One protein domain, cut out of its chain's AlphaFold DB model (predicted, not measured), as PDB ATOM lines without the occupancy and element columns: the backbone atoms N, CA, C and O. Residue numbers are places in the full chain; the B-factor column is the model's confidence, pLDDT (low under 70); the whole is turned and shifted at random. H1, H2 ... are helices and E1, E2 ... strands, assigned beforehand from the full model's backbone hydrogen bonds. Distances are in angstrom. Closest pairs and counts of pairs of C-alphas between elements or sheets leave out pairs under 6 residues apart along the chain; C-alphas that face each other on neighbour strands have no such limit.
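This is residues 13 to 168 of the 662 residues of the protein "Outer membrane porin F" of Ruegeria denitrificans (UniProt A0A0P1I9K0). Look first for a four-stranded, strongly twisted sheet, with the long helix H5 packed along one face over E2 and E3. H3 stands up from that same face at the E1 edge with H4 packed on it, while short H1 covers part of the opposite face. The printed part has 156 residues, with named elements in the order H1 H2 H3 E1 H4 E2 H5 E3 H6 E4; the sheet order is E1 E4 E2 E3, mixed, and the class is mixed, helices and strands. It is compact, with a radius of gyration of the C-alphas of 14.5 A and spans of 41 by 29 by 27 A.

Begin with the strands: E1 is residues 52 to 55, E4 158 to 162, E2 90 to 95, 15.8 A long, and E3 132 to 138, 18.9 A long. Find C-alpha 102 at (172.773, 333.207, 172.659); from there H5 runs 29.1 A to residue 121. H3 is residues 40 to 49, 14.3 A long, and H4 is residues 72 to 84, 18.2 A long. H1, residues 13 to 17, begins at C-alpha 13, (177.315, 319.371, 179.975). H2 is residues 28 to 31 and H6 residues 149 to 155.

In the sheet, look at E1 and E4, antiparallel at 163 degrees, with N 55 and O 158 2.7 A apart. E4 and E2 are antiparallel at 152 degrees, with N 91 and O 161 2.8 A apart. E2 and E3 are parallel at 21 degrees, with N 92 and O 133 2.7 A apart. These N and O pairs are within hydrogen-bond range. The sheet is only just strongly twisted, its C-alphas up to 4.4 A off the best plane. E2, H5, E3 form a strand-helix-strand unit, two parallel neighbour strands with a helix between, its crossover right-handed. E1, H4, E2 form a split one, with E4 between its strands, also right-handed. H5 is on the sheet at a height of 6.0 A, along the strands, at 21 degrees to E3 on the local plane; its closest C-alphas to E3 are those of Glu 110 and Gly 136, 3.7 A apart. H3, on the same face over E1, stands up from the sheet at 49 degrees. H4, with residues 77 to 81 alone, touches H3 at a steep tilt of 64 degrees, the closest C-alphas being those of Asp 40 and Lys 77, 5.2 A apart. H4 and H5 only just touch, with 3 pairs of C-alphas within 8 A, the closest Leu 75 and Leu 120, 6.4 A apart. H1, on the opposite face, lies only just over E2, with 3 of its 5 C-alphas on it. H6 only grazes the sheet with residues 154 to 155; H2 is not on the sheet but is near H6. Every O i to N i+4 pair is within hydrogen-bond range in H1, H3, H4, H5 and H6; H2 is too short for such a pair, and its 1 O i to N i+3 pair is not within range.

The two C-alphas farthest apart are those of Pro 86 and Leu 147, 41.3 A. The printed part has no cut, and its one long link is E1 to H4, residues 56 to 71. Mean pLDDT of the printed part is 75.4; look for low confidence, under 70, at residues 13 to 42, 49, 56 to 59, 68 to 72 and 165 to 168.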
ATOM      1  N   LEU A  13     177.221 317.912 180.030       48.94
ATOM      2  CA  LEU A  13     177.315 319.371 179.975       48.94
ATOM      3  C   LEU A  13     178.207 319.905 181.108       48.94
ATOM      4  O   LEU A  13     178.991 320.817 180.875       48.94
ATOM      5  N   ALA A  14     178.160 319.298 182.300       45.78
ATOM      6  CA  ALA A  14     179.094 319.600 183.379       45.78
ATOM      7  C   ALA A  14     180.538 319.270 182.975       45.78
ATOM      8  O   ALA A  14     181.368 320.157 183.070       45.78
ATOM      9  N   LEU A  15     180.839 318.083 182.433       46.06
ATOM     10  CA  LEU A  15     182.180 317.725 181.929       46.06
ATOM     11  C   LEU A  15     182.691 318.680 180.832       46.06
ATOM     12  O   LEU A  15     183.880 318.996 180.790       46.06
ATOM     13  N   ALA A  16     181.802 319.179 179.968       46.78
ATOM     14  CA  ALA A  16     182.146 320.164 178.941       46.78
ATOM     15  C   ALA A  16     182.389 321.581 179.509       46.78
ATOM     16  O   ALA A  16     183.148 322.352 178.921       46.78
ATOM     17  N   VAL A  17     181.761 321.929 180.641       44.81
ATOM     18  CA  VAL A  17     181.809 323.265 181.270       44.81
ATOM     19  C   VAL A  17     182.830 323.351 182.421       44.81
ATOM     20  O   VAL A  17     183.377 324.423 182.662       44.81
ATOM     21  N   THR A  18     183.145 322.255 183.120       39.91
ATOM     22  CA  THR A  18     183.989 322.243 184.337       39.91
ATOM     23  C   THR A  18     185.492 322.273 184.069       39.91
ATOM     24  O   THR A  18     186.282 322.390 185.004       39.91
ATOM     25  N   ALA A  19     185.921 322.261 182.810       36.28
ATOM     26  CA  ALA A  19     187.328 322.400 182.460       36.28
ATOM     27  C   ALA A  19     187.807 323.866 182.393       36.28
ATOM     28  O   ALA A  19     188.220 324.332 181.337       36.28
ATOM     29  N   GLY A  20     187.763 324.530 183.556       31.95
ATOM     30  CA  GLY A  20     188.653 325.585 184.074       31.95
ATOM     31  C   GLY A  20     188.777 326.949 183.361       31.95
ATOM     32  O   GLY A  20     188.891 327.014 182.141       31.95
ATOM     33  N   PRO A  21     188.963 328.060 184.108       33.31
ATOM     34  CA  PRO A  21     189.771 329.171 183.633       33.31
ATOM     35  C   PRO A  21     191.242 328.870 183.975       33.31
ATOM     36  O   PRO A  21     191.713 329.187 185.060       33.31
ATOM     37  N   ILE A  22     191.986 328.228 183.068       33.00
ATOM     38  CA  ILE A  22     193.445 328.064 183.208       33.00
ATOM     39  C   ILE A  22     194.143 328.546 181.926       33.00
ATOM     40  O   ILE A  22     194.015 327.941 180.863       33.00
ATOM     41  N   LYS A  23     194.937 329.618 182.083       29.64
ATOM     42  CA  LYS A  23     196.003 330.130 181.189       29.64
ATOM     43  C   LYS A  23     195.572 330.657 179.805       29.64
ATOM     44  O   LYS A  23     196.009 330.168 178.760       29.64
ATOM     45  N   ALA A  24     194.829 331.762 179.782       32.78
ATOM     46  CA  ALA A  24     194.651 332.569 178.574       32.78
ATOM     47  C   ALA A  24     195.894 333.441 178.296       32.78
ATOM     48  O   ALA A  24     195.983 334.557 178.788       32.78
ATOM     49  N   GLN A  25     196.848 332.918 177.516       32.75
ATOM     50  CA  GLN A  25     197.440 333.626 176.359       32.75
ATOM     51  C   GLN A  25     198.560 332.832 175.675       32.75
ATOM     52  O   GLN A  25     198.734 332.994 174.472       32.75
ATOM     53  N   GLN A  26     199.269 331.943 176.382       32.06
ATOM     54  CA  GLN A  26     200.442 331.259 175.806       32.06
ATOM     55  C   GLN A  26     200.247 329.766 175.483       32.06
ATOM     56  O   GLN A  26     200.985 329.244 174.659       32.06
ATOM     57  N   PHE A  27     199.220 329.100 176.029       34.84
ATOM     58  CA  PHE A  27     198.942 327.669 175.776       34.84
ATOM     59  C   PHE A  27     197.706 327.388 174.900       34.84
ATOM     60  O   PHE A  27     197.490 326.251 174.478       34.84
ATOM     61  N   GLY A  28     196.899 328.405 174.577       38.66
ATOM     62  CA  GLY A  28     195.696 328.242 173.745       38.66
ATOM     63  C   GLY A  28     195.987 327.831 172.294       38.66
ATOM     64  O   GLY A  28     195.129 327.246 171.643       38.66
ATOM     65  N   GLN A  29     197.202 328.087 171.797       37.66
ATOM     66  CA  GLN A  29     197.601 327.679 170.445       37.66
ATOM     67  C   GLN A  29     198.006 326.200 170.348       37.66
ATOM     68  O   GLN A  29     197.829 325.611 169.288       37.66
ATOM     69  N   GLU A  30     198.494 325.573 171.428       39.25
ATOM     70  CA  GLU A  30     198.924 324.164 171.386       39.25
ATOM     71  C   GLU A  30     197.776 323.179 171.639       39.25
ATOM     72  O   GLU A  30     197.726 322.123 171.012       39.25
ATOM     73  N   ARG A  31     196.809 323.540 172.498       45.88
ATOM     74  CA  ARG A  31     195.635 322.698 172.810       45.88
ATOM     75  C   ARG A  31     194.563 322.690 171.720       45.88
ATOM     76  O   ARG A  31     193.732 321.791 171.688       45.88
ATOM     77  N   ALA A  32     194.594 323.666 170.815       42.66
ATOM     78  CA  ALA A  32     193.688 323.748 169.674       42.66
ATOM     79  C   ALA A  32     194.239 323.064 168.406       42.66
ATOM     80  O   ALA A  32     193.843 323.410 167.286       42.66
ATOM     81  N   ARG A  33     195.169 322.111 168.562       46.47
ATOM     82  CA  ARG A  33     195.669 321.302 167.450       46.47
ATOM     83  C   ARG A  33     194.570 320.379 166.936       46.47
ATOM     84  O   ARG A  33     194.040 319.541 167.658       46.47
ATOM     85  N   ALA A  34     194.246 320.559 165.662       52.19
ATOM     86  CA  ALA A  34     193.288 319.745 164.940       52.19
ATOM     87  C   ALA A  34     193.679 318.259 164.996       52.19
ATOM     88  O   ALA A  34     194.835 317.901 164.767       52.19
ATOM     89  N   VAL A  35     192.688 317.380 165.168       52.78
ATOM     90  CA  VAL A  35     192.829 315.913 165.037       52.78
ATOM     91  C   VAL A  35     193.476 315.485 163.700       52.78
ATOM     92  O   VAL A  35     193.977 314.369 163.568       52.78
ATOM     93  N   GLY A  36     193.539 316.383 162.711       49.22
ATOM     94  CA  GLY A  36     194.316 316.203 161.481       49.22
ATOM     95  C   GLY A  36     195.800 315.880 161.717       49.22
ATOM     96  O   GLY A  36     196.366 315.126 160.939       49.22
ATOM     97  N   GLU A  37     196.413 316.337 162.817       51.97
ATOM     98  CA  GLU A  37     197.834 316.071 163.124       51.97
ATOM     99  C   GLU A  37     198.071 314.830 164.013       51.97
ATOM    100  O   GLU A  37     199.208 314.382 164.155       51.97
ATOM    101  N   LEU A  38     197.019 314.249 164.603       60.22
ATOM    102  CA  LEU A  38     197.123 313.129 165.551       60.22
ATOM    103  C   LEU A  38     197.065 311.774 164.828       60.22
ATOM    104  O   LEU A  38     196.330 311.614 163.860       60.22
ATOM    105  N   THR A  39     197.822 310.774 165.280       66.75
ATOM    106  CA  THR A  39     197.698 309.385 164.792       66.75
ATOM    107  C   THR A  39     196.464 308.701 165.400       66.75
ATOM    108  O   THR A  39     195.969 309.149 166.433       66.75
ATOM    109  N   ASP A  40     195.980 307.593 164.822       68.25
ATOM    110  CA  ASP A  40     194.880 306.786 165.394       68.25
ATOM    111  C   ASP A  40     195.137 306.428 166.870       68.25
ATOM    112  O   ASP A  40     194.249 306.543 167.713       68.25
ATOM    113  N   ALA A  41     196.385 306.070 167.199       67.25
ATOM    114  CA  ALA A  41     196.812 305.778 168.565       67.25
ATOM    115  C   ALA A  41     196.716 307.006 169.486       67.25
ATOM    116  O   ALA A  41     196.295 306.877 170.630       67.25
ATOM    117  N   ALA A  42     197.045 308.198 168.983       68.44
ATOM    118  CA  ALA A  42     196.970 309.430 169.763       68.44
ATOM    119  C   ALA A  42     195.522 309.871 170.043       68.44
ATOM    120  O   ALA A  42     195.261 310.454 171.088       68.44
ATOM    121  N   VAL A  43     194.570 309.558 169.154       72.31
ATOM    122  CA  VAL A  43     193.136 309.798 169.410       72.31
ATOM    123  C   VAL A  43     192.611 308.869 170.505       72.31
ATOM    124  O   VAL A  43     191.872 309.319 171.379       72.31
ATOM    125  N   VAL A  44     193.016 307.595 170.493       75.38
ATOM    126  CA  VAL A  44     192.675 306.646 171.565       75.38
ATOM    127  C   VAL A  44     193.293 307.083 172.895       75.38
ATOM    128  O   VAL A  44     192.574 307.124 173.888       75.38
ATOM    129  N   SER A  45     194.578 307.455 172.915       72.75
ATOM    130  CA  SER A  45     195.239 307.987 174.117       72.75
ATOM    131  C   SER A  45     194.532 309.230 174.649       72.75
ATOM    132  O   SER A  45     194.110 309.219 175.795       72.75
ATOM    133  N   ALA A  46     194.275 310.246 173.817       72.69
ATOM    134  CA  ALA A  46     193.589 311.466 174.259       72.69
ATOM    135  C   ALA A  46     192.186 311.185 174.832       72.69
ATOM    136  O   ALA A  46     191.800 311.736 175.859       72.69
ATOM    137  N   LEU A  47     191.418 310.277 174.218       76.75
ATOM    138  CA  LEU A  47     190.101 309.896 174.738       76.75
ATOM    139  C   LEU A  47     190.178 309.138 176.072       76.75
ATOM    140  O   LEU A  47     189.277 309.299 176.892       76.75
ATOM    141  N   ARG A  48     191.213 308.320 176.295       75.56
ATOM    142  CA  ARG A  48     191.377 307.533 177.530       75.56
ATOM    143  C   ARG A  48     192.065 308.308 178.658       75.56
ATOM    144  O   ARG A  48     191.748 308.040 179.812       75.56
ATOM    145  N   GLU A  49     192.956 309.242 178.329       69.94
ATOM    146  CA  GLU A  49     193.752 310.047 179.268       69.94
ATOM    147  C   GLU A  49     193.056 311.373 179.616       69.94
ATOM    148  O   GLU A  49     192.818 311.659 180.787       69.94
ATOM    149  N   ASP A  50     192.662 312.161 178.608       70.62
ATOM    150  CA  ASP A  50     192.047 313.486 178.796       70.62
ATOM    151  C   ASP A  50     190.511 313.430 178.856       70.62
ATOM    152  O   ASP A  50     189.839 314.447 179.065       70.62
ATOM    153  N   GLY A  51     189.930 312.255 178.598       77.62
ATOM    154  CA  GLY A  51     188.485 312.043 178.520       77.62
ATOM    155  C   GLY A  51     187.820 312.688 177.299       77.62
ATOM    156  O   GLY A  51     186.602 312.576 177.141       77.62
ATOM    157  N   ARG A  52     188.578 313.374 176.430       83.19
ATOM    158  CA  ARG A  52     188.046 314.059 175.245       83.19
ATOM    159  C   ARG A  52     189.094 314.372 174.182       83.19
ATOM    160  O   ARG A  52     190.285 314.432 174.452       83.19
ATOM    161  N   VAL A  53     188.624 314.681 172.976       83.19
ATOM    162  CA  VAL A  53     189.440 315.202 171.871       83.19
ATOM    163  C   VAL A  53     188.668 316.275 171.092       83.19
ATOM    164  O   VAL A  53     187.462 316.149 170.886       83.19
ATOM    165  N   SER A  54     189.344 317.347 170.666       81.25
ATOM    166  CA  SER A  54     188.710 318.527 170.054       81.25
ATOM    167  C   SER A  54     188.981 318.658 168.553       81.25
ATOM    168  O   SER A  54     190.111 318.518 168.088       81.25
ATOM    169  N   MET A  55     187.937 318.983 167.790       77.88
ATOM    170  CA  MET A  55     187.981 319.377 166.381       77.88
ATOM    171  C   MET A  55     187.857 320.900 166.246       77.88
ATOM    172  O   MET A  55     186.749 321.432 166.144       77.88
ATOM    173  N   SER A  56     188.988 321.603 166.202       68.31
ATOM    174  CA  SER A  56     189.071 323.057 165.975       68.31
ATOM    175  C   SER A  56     189.729 323.403 164.632       68.31
ATOM    176  O   SER A  56     190.574 322.658 164.144       68.31
ATOM    177  N   GLY A  57     189.371 324.556 164.045       57.97
ATOM    178  CA  GLY A  57     190.081 325.138 162.893       57.97
ATOM    179  C   GLY A  57     189.485 324.857 161.503       57.97
ATOM    180  O   GLY A  57     190.090 324.157 160.699       57.97
ATOM    181  N   GLY A  58     188.338 325.466 161.174       60.12
ATOM    182  CA  GLY A  58     187.832 325.536 159.784       60.12
ATOM    183  C   GLY A  58     186.937 324.373 159.322       60.12
ATOM    184  O   GLY A  58     186.706 324.198 158.127       60.12
ATOM    185  N   PHE A  59     186.420 323.572 160.255       66.94
ATOM    186  CA  PHE A  59     185.478 322.480 159.955       66.94
ATOM    187  C   PHE A  59     184.043 322.961 159.721       66.94
ATOM    188  O   PHE A  59     183.291 322.333 158.979       66.94
ATOM    189  N   PHE A  60     183.696 324.097 160.326       72.88
ATOM    190  CA  PHE A  60     182.436 324.792 160.131       72.88
ATOM    191  C   PHE A  60     182.717 326.256 159.826       72.88
ATOM    192  O   PHE A  60     183.427 326.934 160.577       72.88
ATOM    193  N   GLU A  61     182.130 326.747 158.740       72.19
ATOM    194  CA  GLU A  61     182.097 328.178 158.458       72.19
ATOM    195  C   GLU A  61     181.266 328.921 159.515       72.19
ATOM    196  O   GLU A  61     180.460 328.332 160.253       72.19
ATOM    197  N   THR A  62     181.473 330.234 159.606       72.06
ATOM    198  CA  THR A  62     180.623 331.105 160.425       72.06
ATOM    199  C   THR A  62     179.159 330.891 160.044       72.06
ATOM    200  O   THR A  62     178.833 330.825 158.862       72.06
ATOM    201  N   ASP A  63     178.294 330.762 161.053       79.94
ATOM    202  CA  ASP A  63     176.849 330.560 160.876       79.94
ATOM    203  C   ASP A  63     176.448 329.284 160.095       79.94
ATOM    204  O   ASP A  63     175.388 329.213 159.480       79.94
ATOM    205  N   SER A  64     177.305 328.256 160.096       80.56
ATOM    206  CA  SER A  64     177.074 327.014 159.348       80.56
ATOM    207  C   SER A  64     177.246 325.754 160.199       80.56
ATOM    208  O   SER A  64     178.124 325.682 161.066       80.56
ATOM    209  N   ASP A  65     176.418 324.751 159.914       78.69
ATOM    210  CA  ASP A  65     176.477 323.356 160.372       78.69
ATOM    211  C   ASP A  65     176.890 322.383 159.247       78.69
ATOM    212  O   ASP A  65     176.925 321.168 159.449       78.69
ATOM    213  N   ALA A  66     177.251 322.898 158.067       81.38
ATOM    214  CA  ALA A  66     177.782 322.093 156.977       81.38
ATOM    215  C   ALA A  66     179.257 321.743 157.229       81.38
ATOM    216  O   ALA A  66     180.101 322.630 157.371       81.38
ATOM    217  N   LEU A  67     179.567 320.445 157.237       77.12
ATOM    218  CA  LEU A  67     180.934 319.941 157.361       77.12
ATOM    219  C   LEU A  67     181.763 320.309 156.123       77.12
ATOM    220  O   LEU A  67     181.371 320.010 154.992       77.12
ATOM    221  N   SER A  68     182.930 320.916 156.333       69.31
ATOM    222  CA  SER A  68     183.866 321.226 155.249       69.31
ATOM    223  C   SER A  68     184.608 319.971 154.747       69.31
ATOM    224  O   SER A  68     184.712 318.951 155.436       69.31
ATOM    225  N   GLY A  69     185.134 320.019 153.516       57.19
ATOM    226  CA  GLY A  69     185.748 318.868 152.828       57.19
ATOM    227  C   GLY A  69     187.026 318.293 153.467       57.19
ATOM    228  O   GLY A  69     187.473 317.227 153.053       57.19
ATOM    229  N   THR A  70     187.597 318.954 154.476       56.34
ATOM    230  CA  THR A  70     188.740 318.493 155.293       56.34
ATOM    231  C   THR A  70     188.336 317.574 156.460       56.34
ATOM    232  O   THR A  70     189.197 317.053 157.162       56.34
ATOM    233  N   SER A  71     187.038 317.319 156.652       63.81
ATOM    234  CA  SER A  71     186.481 316.474 157.725       63.81
ATOM    235  C   SER A  71     186.739 314.947 157.656       63.81
ATOM    236  O   SER A  71     186.696 314.321 158.717       63.81
ATOM    237  N   PRO A  72     186.999 314.293 156.499       68.31
ATOM    238  CA  PRO A  72     187.059 312.824 156.439       68.31
ATOM    239  C   PRO A  72     188.163 312.163 157.280       68.31
ATOM    240  O   PRO A  72     187.940 311.107 157.859       68.31
ATOM    241  N   GLU A  73     189.346 312.773 157.388       73.12
ATOM    242  CA  GLU A  73     190.478 312.157 158.101       73.12
ATOM    243  C   GLU A  73     190.224 312.047 159.612       73.12
ATOM    244  O   GLU A  73     190.536 311.038 160.241       73.12
ATOM    245  N   VAL A  74     189.602 313.068 160.198       74.62
ATOM    246  CA  VAL A  74     189.291 313.098 161.631       74.62
ATOM    247  C   VAL A  74     188.181 312.112 161.977       74.62
ATOM    248  O   VAL A  74     188.298 311.358 162.940       74.62
ATOM    249  N   LEU A  75     187.126 312.088 161.160       84.06
ATOM    250  CA  LEU A  75     186.028 311.139 161.324       84.06
ATOM    251  C   LEU A  75     186.527 309.696 161.190       84.06
ATOM    252  O   LEU A  75     186.108 308.841 161.967       84.06
ATOM    253  N   PHE A  76     187.476 309.442 160.281       85.12
ATOM    254  CA  PHE A  76     188.128 308.142 160.158       85.12
ATOM    255  C   PHE A  76     188.881 307.747 161.431       85.12
ATOM    256  O   PHE A  76     188.686 306.639 161.919       85.12
ATOM    257  N   LYS A  77     189.689 308.647 162.004       83.12
ATOM    258  CA  LYS A  77     190.456 308.373 163.232       83.12
ATOM    259  C   LYS A  77     189.548 308.086 164.429       83.12
ATOM    260  O   LYS A  77     189.785 307.133 165.165       83.12
ATOM    261  N   VAL A  78     188.475 308.862 164.595       86.06
ATOM    262  CA  VAL A  78     187.478 308.635 165.657       86.06
ATOM    263  C   VAL A  78     186.732 307.316 165.436       86.06
ATOM    264  O   VAL A  78     186.592 306.528 166.369       86.06
ATOM    265  N   ALA A  79     186.312 307.021 164.203       88.50
ATOM    266  CA  ALA A  79     185.674 305.747 163.876       88.50
ATOM    267  C   ALA A  79     186.618 304.547 164.096       88.50
ATOM    268  O   ALA A  79     186.193 303.529 164.634       88.50
ATOM    269  N   SER A  80     187.903 304.683 163.748       86.06
ATOM    270  CA  SER A  80     188.966 303.692 163.980       86.06
ATOM    271  C   SER A  80     189.180 303.434 165.481       86.06
ATOM    272  O   SER A  80     189.203 302.281 165.925       86.06
ATOM    273  N   ALA A  81     189.217 304.496 166.295       84.38
ATOM    274  CA  ALA A  81     189.279 304.398 167.753       84.38
ATOM    275  C   ALA A  81     188.064 303.645 168.329       84.38
ATOM    276  O   ALA A  81     188.222 302.697 169.101       84.38
ATOM    277  N   MET A  82     186.851 303.995 167.887       88.25
ATOM    278  CA  MET A  82     185.616 303.323 168.309       88.25
ATOM    279  C   MET A  82     185.504 301.874 167.807       88.25
ATOM    280  O   MET A  82     184.835 301.055 168.440       88.25
ATOM    281  N   ALA A  83     186.138 301.533 166.684       86.25
ATOM    282  CA  ALA A  83     186.235 300.155 166.206       86.25
ATOM    283  C   ALA A  83     187.216 299.322 167.050       86.25
ATOM    284  O   ALA A  83     186.983 298.134 167.264       86.25
ATOM    285  N   THR A  84     188.283 299.952 167.553       82.00
ATOM    286  CA  THR A  84     189.303 299.311 168.401       82.00
ATOM    287  C   THR A  84     188.793 299.042 169.820       82.00
ATOM    288  O   THR A  84     189.205 298.062 170.436       82.00
ATOM    289  N   LEU A  85     187.873 299.877 170.317       81.56
ATOM    290  CA  LEU A  85     187.261 299.773 171.646       81.56
ATOM    291  C   LEU A  85     185.735 299.637 171.498       81.56
ATOM    292  O   LEU A  85     185.037 300.654 171.453       81.56
ATOM    293  N   PRO A  86     185.192 298.411 171.342       83.56
ATOM    294  CA  PRO A  86     183.777 298.167 171.032       83.56
ATOM    295  C   PRO A  86     182.779 298.747 172.042       83.56
ATOM    296  O   PRO A  86     181.639 299.044 171.686       83.56
ATOM    297  N   GLU A  87     183.206 298.910 173.287       83.38
ATOM    298  CA  GLU A  87     182.422 299.417 174.409       83.38
ATOM    299  C   GLU A  87     182.424 300.950 174.530       83.38
ATOM    300  O   GLU A  87     181.572 301.494 175.223       83.38
ATOM    301  N   MET A  88     183.293 301.656 173.794       85.81
ATOM    302  CA  MET A  88     183.397 303.120 173.826       85.81
ATOM    303  C   MET A  88     182.118 303.814 173.344       85.81
ATOM    304  O   MET A  88     181.688 303.613 172.202       85.81
ATOM    305  N   ARG A  89     181.560 304.700 174.168       91.00
ATOM    306  CA  ARG A  89     180.491 305.637 173.801       91.00
ATOM    307  C   ARG A  89     180.991 307.072 173.908       91.00
ATOM    308  O   ARG A  89     181.669 307.430 174.866       91.00
ATOM    309  N   LEU A  90     180.630 307.900 172.932       90.50
ATOM    310  CA  LEU A  90     181.061 309.295 172.858       90.50
ATOM    311  C   LEU A  90     179.865 310.250 172.892       90.50
ATOM    312  O   LEU A  90     178.855 310.037 172.214       90.50
ATOM    313  N   ALA A  91     180.007 311.341 173.639       91.50
ATOM    314  CA  ALA A  91     179.247 312.559 173.428       91.50
ATOM    315  C   ALA A  91     179.984 313.454 172.434       91.50
ATOM    316  O   ALA A  91     181.181 313.679 172.544       91.50
ATOM    317  N   ILE A  92     179.253 313.977 171.466       92.62
ATOM    318  CA  ILE A  92     179.704 314.929 170.467       92.62
ATOM    319  C   ILE A  92     179.131 316.272 170.900       92.62
ATOM    320  O   ILE A  92     177.914 316.459 170.872       92.62
ATOM    321  N   VAL A  93     179.990 317.184 171.337       91.75
ATOM    322  CA  VAL A  93     179.596 318.474 171.904       91.75
ATOM    323  C   VAL A  93     179.976 319.579 170.933       91.75
ATOM    324  O   VAL A  93     181.149 319.783 170.632       91.75
ATOM    325  N   GLY A  94     178.985 320.287 170.404       90.06
ATOM    326  CA  GLY A  94     179.207 321.426 169.523       90.06
ATOM    327  C   GLY A  94     179.383 322.721 170.304       90.06
ATOM    328  O   GLY A  94     178.727 322.940 171.322       90.06
ATOM    329  N   HIS A  95     180.237 323.602 169.794       91.62
ATOM    330  CA  HIS A  95     180.493 324.923 170.357       91.62
ATOM    331  C   HIS A  95     180.399 326.007 169.274       91.62
ATOM    332  O   HIS A  95     180.639 325.775 168.078       91.62
ATOM    333  N   THR A  96     180.056 327.219 169.700       89.12
ATOM    334  CA  THR A  96     180.079 328.428 168.871       89.12
ATOM    335  C   THR A  96     181.018 329.465 169.478       89.12
ATOM    336  O   THR A  96     181.414 329.375 170.640       89.12
ATOM    337  N   ASP A  97     181.365 330.481 168.691       86.31
ATOM    338  CA  ASP A  97     181.876 331.724 169.264       86.31
ATOM    339  C   ASP A  97     180.727 332.551 169.874       86.31
ATOM    340  O   ASP A  97     179.566 332.130 169.868       86.31
ATOM    341  N   SER A  98     181.058 333.709 170.449       88.38
ATOM    342  CA  SER A  98     180.083 334.579 171.114       88.38
ATOM    343  C   SER A  98     179.378 335.577 170.184       88.38
ATOM    344  O   SER A  98     178.761 336.517 170.685       88.38
ATOM    345  N   VAL A  99     179.508 335.460 168.859       86.12
ATOM    346  CA  VAL A  99     178.845 336.368 167.909       86.12
ATOM    347  C   VAL A  99     177.444 335.842 167.600       86.12
ATOM    348  O   VAL A  99     177.276 334.679 167.246       86.12
ATOM    349  N   GLY A 100     176.431 336.704 167.708       85.69
ATOM    350  CA  GLY A 100     175.030 336.352 167.454       85.69
ATOM    351  C   GLY A 100     174.209 336.141 168.728       85.69
ATOM    352  O   GLY A 100     174.689 336.357 169.840       85.69
ATOM    353  N   ASP A 101     172.941 335.764 168.555       92.62
ATOM    354  CA  ASP A 101     172.030 335.497 169.671       92.62
ATOM    355  C   ASP A 101     172.456 334.244 170.455       92.62
ATOM    356  O   ASP A 101     172.874 333.239 169.878       92.62
ATOM    357  N   PHE A 102     172.341 334.296 171.783       83.25
ATOM    358  CA  PHE A 102     172.773 333.207 172.659       83.25
ATOM    359  C   PHE A 102     171.983 331.914 172.419       83.25
ATOM    360  O   PHE A 102     172.581 330.845 172.305       83.25
ATOM    361  N   THR A 103     170.656 332.001 172.299       82.75
ATOM    362  CA  THR A 103     169.785 330.831 172.102       82.75
ATOM    363  C   THR A 103     170.004 330.230 170.720       82.75
ATOM    364  O   THR A 103     170.106 329.014 170.575       82.75
ATOM    365  N   TYR A 104     170.154 331.090 169.711       88.44
ATOM    366  CA  TYR A 104     170.534 330.676 168.365       88.44
ATOM    367  C   TYR A 104     171.869 329.920 168.345       88.44
ATOM    368  O   TYR A 104     171.995 328.884 167.699       88.44
ATOM    369  N   ASN A 105     172.860 330.408 169.087       89.69
ATOM    370  CA  ASN A 105     174.175 329.785 169.162       89.69
ATOM    371  C   ASN A 105     174.161 328.421 169.874       89.69
ATOM    372  O   ASN A 105     174.934 327.532 169.511       89.69
ATOM    373  N   ILE A 106     173.259 328.215 170.836       87.00
ATOM    374  CA  ILE A 106     173.023 326.895 171.436       87.00
ATOM    375  C   ILE A 106     172.437 325.922 170.399       87.00
ATOM    376  O   ILE A 106     172.963 324.818 170.245       87.00
ATOM    377  N   ASP A 107     171.428 326.349 169.630       90.50
ATOM    378  CA  ASP A 107     170.838 325.540 168.548       90.50
ATOM    379  C   ASP A 107     171.864 325.202 167.452       90.50
ATOM    380  O   ASP A 107     172.015 324.045 167.054       90.50
ATOM    381  N   LEU A 108     172.641 326.192 167.001       91.06
ATOM    382  CA  LEU A 108     173.683 325.999 165.993       91.06
ATOM    383  C   LEU A 108     174.755 325.005 166.464       91.06
ATOM    384  O   LEU A 108     175.202 324.155 165.689       91.06
ATOM    385  N   ALA A 109     175.160 325.081 167.732       91.12
ATOM    386  CA  ALA A 109     176.066 324.110 168.332       91.12
ATOM    387  C   ALA A 109     175.492 322.680 168.304       91.12
ATOM    388  O   ALA A 109     176.197 321.744 167.920       91.12
ATOM    389  N   GLU A 110     174.217 322.496 168.652       92.56
ATOM    390  CA  GLU A 110     173.571 321.178 168.627       92.56
ATOM    391  C   GLU A 110     173.452 320.619 167.200       92.56
ATOM    392  O   GLU A 110     173.722 319.433 166.961       92.56
ATOM    393  N   ARG A 111     173.136 321.475 166.220       92.50
ATOM    394  CA  ARG A 111     173.108 321.091 164.800       92.50
ATOM    395  C   ARG A 111     174.478 320.648 164.289       92.50
ATOM    396  O   ARG A 111     174.564 319.615 163.624       92.50
ATOM    397  N   ARG A 112     175.562 321.336 164.669       91.31
ATOM    398  CA  ARG A 112     176.948 320.928 164.346       91.31
ATOM    399  C   ARG A 112     177.301 319.561 164.920       91.31
ATOM    400  O   ARG A 112     177.816 318.704 164.199       91.31
ATOM    401  N   ALA A 113     176.987 319.332 166.194       91.88
ATOM    402  CA  ALA A 113     177.195 318.034 166.829       91.88
ATOM    403  C   ALA A 113     176.391 316.923 166.133       91.88
ATOM    404  O   ALA A 113     176.894 315.823 165.892       91.88
ATOM    405  N   THR A 114     175.153 317.229 165.747       92.31
ATOM    406  CA  THR A 114     174.278 316.304 165.020       92.31
ATOM    407  C   THR A 114     174.816 315.984 163.624       92.31
ATOM    408  O   THR A 114     174.780 314.824 163.211       92.31
ATOM    409  N   ALA A 115     175.370 316.967 162.910       90.88
ATOM    410  CA  ALA A 115     175.996 316.757 161.606       90.88
ATOM    411  C   ALA A 115     177.196 315.797 161.695       90.88
ATOM    412  O   ALA A 115     177.285 314.855 160.906       90.88
ATOM    413  N   VAL A 116     178.067 315.968 162.699       90.94
ATOM    414  CA  VAL A 116     179.200 315.059 162.966       90.94
ATOM    415  C   VAL A 116     178.717 313.653 163.326       90.94
ATOM    416  O   VAL A 116     179.218 312.672 162.778       90.94
ATOM    417  N   ARG A 117     177.702 313.542 164.193       93.25
ATOM    418  CA  ARG A 117     177.085 312.256 164.558       93.25
ATOM    419  C   ARG A 117     176.564 311.513 163.330       93.25
ATOM    420  O   ARG A 117     176.870 310.339 163.146       93.25
ATOM    421  N   ASN A 118     175.806 312.204 162.483       91.81
ATOM    422  CA  ASN A 118     175.242 311.624 161.267       91.81
ATOM    423  C   ASN A 118     176.339 311.197 160.283       91.81
ATOM    424  O   ASN A 118     176.201 310.160 159.637       91.81
ATOM    425  N   ALA A 119     177.435 311.956 160.199       90.25
ATOM    426  CA  ALA A 119     178.576 311.598 159.368       90.25
ATOM    427  C   ALA A 119     179.257 310.307 159.853       90.25
ATOM    428  O   ALA A 119     179.498 309.429 159.034       90.25
ATOM    429  N   LEU A 120     179.498 310.145 161.162       91.44
ATOM    430  CA  LEU A 120     180.079 308.918 161.738       91.44
ATOM    431  C   LEU A 120     179.188 307.676 161.569       91.44
ATOM    432  O   LEU A 120     179.690 306.555 161.531       91.44
ATOM    433  N   MET A 121     177.872 307.856 161.474       93.12
ATOM    434  CA  MET A 121     176.926 306.757 161.252       93.12
ATOM    435  C   MET A 121     176.852 306.311 159.785       93.12
ATOM    436  O   MET A 121     176.443 305.184 159.511       93.12
ATOM    437  N   ALA A 122     177.200 307.186 158.842       90.81
ATOM    438  CA  ALA A 122     177.145 306.893 157.415       90.81
ATOM    439  C   ALA A 122     178.371 306.088 156.938       90.81
ATOM    440  O   ALA A 122     179.412 306.037 157.597       90.81
ATOM    441  N   GLU A 123     178.257 305.481 155.755       84.75
ATOM    442  CA  GLU A 123     179.399 304.886 155.050       84.75
ATOM    443  C   GLU A 123     180.484 305.956 154.792       84.75
ATOM    444  O   GLU A 123     180.144 307.060 154.349       84.75
ATOM    445  N   PRO A 124     181.782 305.662 155.025       86.38
ATOM    446  CA  PRO A 124     182.369 304.346 155.320       86.38
ATOM    447  C   PRO A 124     182.515 303.991 156.817       86.38
ATOM    448  O   PRO A 124     183.053 302.932 157.138       86.38
ATOM    449  N   TYR A 125     182.107 304.863 157.743       90.19
ATOM    450  CA  TYR A 125     182.454 304.743 159.168       90.19
ATOM    451  C   TYR A 125     181.537 303.799 159.949       90.19
ATOM    452  O   TYR A 125     182.010 303.090 160.833       90.19
ATOM    453  N   ASN A 126     180.244 303.764 159.606       91.50
ATOM    454  CA  ASN A 126     179.264 302.798 160.120       91.50
ATOM    455  C   ASN A 126     179.226 302.666 161.663       91.50
ATOM    456  O   ASN A 126     178.984 301.578 162.193       91.50
ATOM    457  N   VAL A 127     179.459 303.756 162.406       92.81
ATOM    458  CA  VAL A 127     179.401 303.743 163.875       92.81
ATOM    459  C   VAL A 127     177.948 303.604 164.336       92.81
ATOM    460  O   VAL A 127     177.063 304.334 163.890       92.81
ATOM    461  N   ALA A 128     177.695 302.671 165.256       91.50
ATOM    462  CA  ALA A 128     176.356 302.387 165.765       91.50
ATOM    463  C   ALA A 128     175.751 303.595 166.513       91.50
ATOM    464  O   ALA A 128     176.412 304.236 167.333       91.50
ATOM    465  N   ALA A 129     174.477 303.899 166.243       90.25
ATOM    466  CA  ALA A 129     173.810 305.119 166.706       90.25
ATOM    467  C   ALA A 129     173.715 305.230 168.237       90.25
ATOM    468  O   ALA A 129     173.626 306.337 168.770       90.25
ATOM    469  N   GLU A 130     173.711 304.094 168.932       89.62
ATOM    470  CA  GLU A 130     173.601 303.976 170.388       89.62
ATOM    471  C   GLU A 130     174.910 304.347 171.095       89.62
ATOM    472  O   GLU A 130     174.909 304.624 172.294       89.62
ATOM    473  N   ARG A 131     176.024 304.370 170.350       92.00
ATOM    474  CA  ARG A 131     177.358 304.722 170.848       92.00
ATOM    475  C   ARG A 131     177.674 306.211 170.724       92.00
ATOM    476  O   ARG A 131     178.747 306.630 171.145       92.00
ATOM    477  N   LEU A 132     176.763 307.002 170.150       93.00
ATOM    478  CA  LEU A 132     176.962 308.422 169.870       93.00
ATOM    479  C   LEU A 132     175.792 309.264 170.384       93.00
ATOM    480  O   LEU A 132     174.647 309.095 169.953       93.00
ATOM    481  N   VAL A 133     176.099 310.241 171.231       91.44
ATOM    482  CA  VAL A 133     175.153 311.257 171.713       91.44
ATOM    483  C   VAL A 133     175.592 312.618 171.178       91.44
ATOM    484  O   VAL A 133     176.769 312.922 171.242       91.44
ATOM    485  N   ALA A 134     174.691 313.440 170.639       91.50
ATOM    486  CA  ALA A 134     175.012 314.797 170.175       91.50
ATOM    487  C   ALA A 134     174.412 315.843 171.126       91.50
ATOM    488  O   ALA A 134     173.285 315.656 171.587       91.50
ATOM    489  N   MET A 135     175.159 316.908 171.427       89.31
ATOM    490  CA  MET A 135     174.762 317.994 172.334       89.31
ATOM    491  C   MET A 135     175.329 319.344 171.875       89.31
ATOM    492  O   MET A 135     176.418 319.401 171.308       89.31
ATOM    493  N   GLY A 136     174.615 320.439 172.149       88.62
ATOM    494  CA  GLY A 136     175.086 321.805 171.899       88.62
ATOM    495  C   GLY A 136     175.442 322.544 173.189       88.62
ATOM    496  O   GLY A 136     174.607 322.661 174.079       88.62
ATOM    497  N   ALA A 137     176.665 323.074 173.280       87.19
ATOM    498  CA  ALA A 137     177.125 323.909 174.395       87.19
ATOM    499  C   ALA A 137     177.177 325.413 174.052       87.19
ATOM    500  O   ALA A 137     177.399 326.244 174.935       87.19
ATOM    501  N   GLY A 138     176.979 325.780 172.780       88.75
ATOM    502  CA  GLY A 138     176.986 327.172 172.320       88.75
ATOM    503  C   GLY A 138     178.261 327.922 172.743       88.75
ATOM    504  O   GLY A 138     179.351 327.343 172.675       88.75
ATOM    505  N   PRO A 139     178.157 329.185 173.202       85.44
ATOM    506  CA  PRO A 139     179.309 330.001 173.582       85.44
ATOM    507  C   PRO A 139     179.718 329.849 175.061       85.44
ATOM    508  O   PRO A 139     180.542 330.624 175.541       85.44
ATOM    509  N   ILE A 140     179.139 328.893 175.801       84.25
ATOM    510  CA  ILE A 140     179.235 328.805 177.273       84.25
ATOM    511  C   ILE A 140     180.634 328.370 177.753       84.25
ATOM    512  O   ILE A 140     181.028 328.689 178.870       84.25
ATOM    513  N   ALA A 141     181.409 327.686 176.905       78.88
ATOM    514  CA  ALA A 141     182.742 327.168 177.234       78.88
ATOM    515  C   ALA A 141     183.794 327.571 176.172       78.88
ATOM    516  O   ALA A 141     184.178 326.744 175.328       78.88
ATOM    517  N   PRO A 142     184.231 328.848 176.145       82.25
ATOM    518  CA  PRO A 142     185.248 329.316 175.207       82.25
ATOM    519  C   PRO A 142     186.644 328.806 175.598       82.25
ATOM    520  O   PRO A 142     187.041 328.872 176.756       82.25
ATOM    521  N   VAL A 143     187.414 328.346 174.611       75.62
ATOM    522  CA  VAL A 143     188.816 327.900 174.775       75.62
ATOM    523  C   VAL A 143     189.826 328.973 174.371       75.62
ATOM    524  O   VAL A 143     191.016 328.859 174.658       75.62
ATOM    525  N   ALA A 144     189.354 330.027 173.709       75.94
ATOM    526  CA  ALA A 144     190.137 331.191 173.330       75.94
ATOM    527  C   ALA A 144     189.307 332.476 173.459       75.94
ATOM    528  O   ALA A 144     188.083 332.450 173.596       75.94
ATOM    529  N   SER A 145     189.979 333.627 173.401       79.38
ATOM    530  CA  SER A 145     189.305 334.925 173.462       79.38
ATOM    531  C   SER A 145     188.339 335.103 172.288       79.38
ATOM    532  O   SER A 145     188.742 335.025 171.133       79.38
ATOM    533  N   ASN A 146     187.074 335.426 172.565       81.38
ATOM    534  CA  ASN A 146     186.118 335.793 171.513       81.38
ATOM    535  C   ASN A 146     186.368 337.195 170.923       81.38
ATOM    536  O   ASN A 146     185.670 337.612 169.996       81.38
ATOM    537  N   LEU A 147     187.358 337.931 171.439       76.50
ATOM    538  CA  LEU A 147     187.664 339.287 170.986       76.50
ATOM    539  C   LEU A 147     188.456 339.308 169.667       76.50
ATOM    540  O   LEU A 147     188.338 340.281 168.926       76.50
ATOM    541  N   SER A 148     189.197 338.246 169.326       80.56
ATOM    542  CA  SER A 148     189.932 338.133 168.054       80.56
ATOM    543  C   SER A 148     189.274 337.152 167.079       80.56
ATOM    544  O   SER A 148     188.586 336.219 167.497       80.56
ATOM    545  N   ASP A 149     189.482 337.346 165.772       80.12
ATOM    546  CA  ASP A 149     188.986 336.425 164.739       80.12
ATOM    547  C   ASP A 149     189.580 335.023 164.896       80.12
ATOM    548  O   ASP A 149     188.869 334.024 164.769       80.12
ATOM    549  N   GLU A 150     190.863 334.948 165.248       77.44
ATOM    550  CA  GLU A 150     191.565 333.695 165.499       77.44
ATOM    551  C   GLU A 150     190.955 332.961 166.694       77.44
ATOM    552  O   GLU A 150     190.665 331.771 166.607       77.44
ATOM    553  N   GLY A 151     190.696 333.664 167.802       78.88
ATOM    554  CA  GLY A 151     190.111 333.050 168.990       78.88
ATOM    555  C   GLY A 151     188.654 332.628 168.778       78.88
ATOM    556  O   GLY A 151     188.266 331.537 169.193       78.88
ATOM    557  N   ARG A 152     187.867 333.406 168.022       84.44
ATOM    558  CA  ARG A 152     186.527 332.981 167.580       84.44
ATOM    559  C   ARG A 152     186.587 331.720 166.721       84.44
ATOM    560  O   ARG A 152     185.782 330.812 166.917       84.44
ATOM    561  N   ALA A 153     187.556 331.617 165.812       80.75
ATOM    562  CA  ALA A 153     187.740 330.414 165.001       80.75
ATOM    563  C   ALA A 153     188.065 329.167 165.838       80.75
ATOM    564  O   ALA A 153     187.596 328.083 165.499       80.75
ATOM    565  N   LEU A 154     188.800 329.317 166.945       79.69
ATOM    566  CA  LEU A 154     189.059 328.222 167.886       79.69
ATOM    567  C   LEU A 154     187.816 327.825 168.697       79.69
ATOM    568  O   LEU A 154     187.646 326.652 169.024       79.69
ATOM    569  N   ASN A 155     186.928 328.776 168.991       84.50
ATOM    570  CA  ASN A 155     185.689 328.510 169.727       84.50
ATOM    571  C   ASN A 155     184.599 327.850 168.865       84.50
ATOM    572  O   ASN A 155     183.758 327.129 169.401       84.50
ATOM    573  N   ARG A 156     184.634 328.019 167.535       87.06
ATOM    574  CA  ARG A 156     183.804 327.262 166.579       87.06
ATOM    575  C   ARG A 156     184.363 325.844 166.387       87.06
ATOM    576  O   ARG A 156     185.070 325.571 165.418       87.06
ATOM    577  N   ARG A 157     184.050 324.947 167.324       87.62
ATOM    578  CA  ARG A 157     184.620 323.591 167.401       87.62
ATOM    579  C   ARG A 157     183.582 322.524 167.749       87.62
ATOM    580  O   ARG A 157     182.476 322.845 168.182       87.62
ATOM    581  N   VAL A 158     183.967 321.261 167.588       88.12
ATOM    582  CA  VAL A 158     183.237 320.098 168.115       88.12
ATOM    583  C   VAL A 158     184.190 319.262 168.962       88.12
ATOM    584  O   VAL A 158     185.290 318.962 168.517       88.12
ATOM    585  N   GLU A 159     183.783 318.875 170.164       88.19
ATOM    586  CA  GLU A 159     184.536 317.972 171.036       88.19
ATOM    587  C   GLU A 159     183.892 316.582 171.046       88.19
ATOM    588  O   GLU A 159     182.668 316.455 171.042       88.19
ATOM    589  N   PHE A 160     184.709 315.533 171.077       88.38
ATOM    590  CA  PHE A 160     184.276 314.180 171.405       88.38
ATOM    591  C   PHE A 160     184.657 313.896 172.850       88.38
ATOM    592  O   PHE A 160     185.832 313.988 173.181       88.38
ATOM    593  N   VAL A 161     183.689 313.545 173.688       86.75
ATOM    594  CA  VAL A 161     183.843 313.304 175.125       86.75
ATOM    595  C   VAL A 161     183.489 311.852 175.420       86.75
ATOM    596  O   VAL A 161     182.429 311.380 175.009       86.75
ATOM    597  N   LEU A 162     184.363 311.135 176.118       85.12
ATOM    598  CA  LEU A 162     184.144 309.744 176.503       85.12
ATOM    599  C   LEU A 162     183.052 309.651 177.583       85.12
ATOM    600  O   LEU A 162     183.101 310.356 178.585       85.12
ATOM    601  N   LEU A 163     182.047 308.797 177.367       81.62
ATOM    602  CA  LEU A 163     180.901 308.622 178.277       81.62
ATOM    603  C   LEU A 163     181.068 307.468 179.267       81.62
ATOM    604  O   LEU A 163     180.274 307.339 180.197       81.62
ATOM    605  N   ASP A 164     182.052 306.606 179.037       77.06
ATOM    606  CA  ASP A 164     182.304 305.417 179.839       77.06
ATOM    607  C   ASP A 164     183.521 305.659 180.732       77.06
ATOM    608  O   ASP A 164     184.662 305.533 180.291       77.06
ATOM    609  N   GLU A 165     183.275 305.998 182.000       65.62
ATOM    610  CA  GLU A 165     184.327 306.236 183.004       65.62
ATOM    611  C   GLU A 165     185.245 305.018 183.206       65.62
ATOM    612  O   GLU A 165     186.404 305.177 183.564       65.62
ATOM    613  N   GLU A 166     184.761 303.801 182.936       68.25
ATOM    614  CA  GLU A 166     185.559 302.566 183.018       68.25
ATOM    615  C   GLU A 166     186.609 302.449 181.896       68.25
ATOM    616  O   GLU A 166     187.564 301.680 182.022       68.25
ATOM    617  N   LEU A 167     186.433 303.191 180.796       63.81
ATOM    618  CA  LEU A 167     187.364 303.229 179.663       63.81
ATOM    619  C   LEU A 167     188.336 304.393 179.715       63.81
ATOM    620  O   LEU A 167     189.383 304.322 179.058       63.81
ATOM    621  N   MET A 168     187.997 305.425 180.489       60.19
ATOM    622  CA  MET A 168     189.000 306.357 180.970       60.19
ATOM    623  C   MET A 168     189.995 305.523 181.768       60.19
ATOM    624  O   MET A 168     189.610 304.732 182.631       60.19
TER     625      MET A 168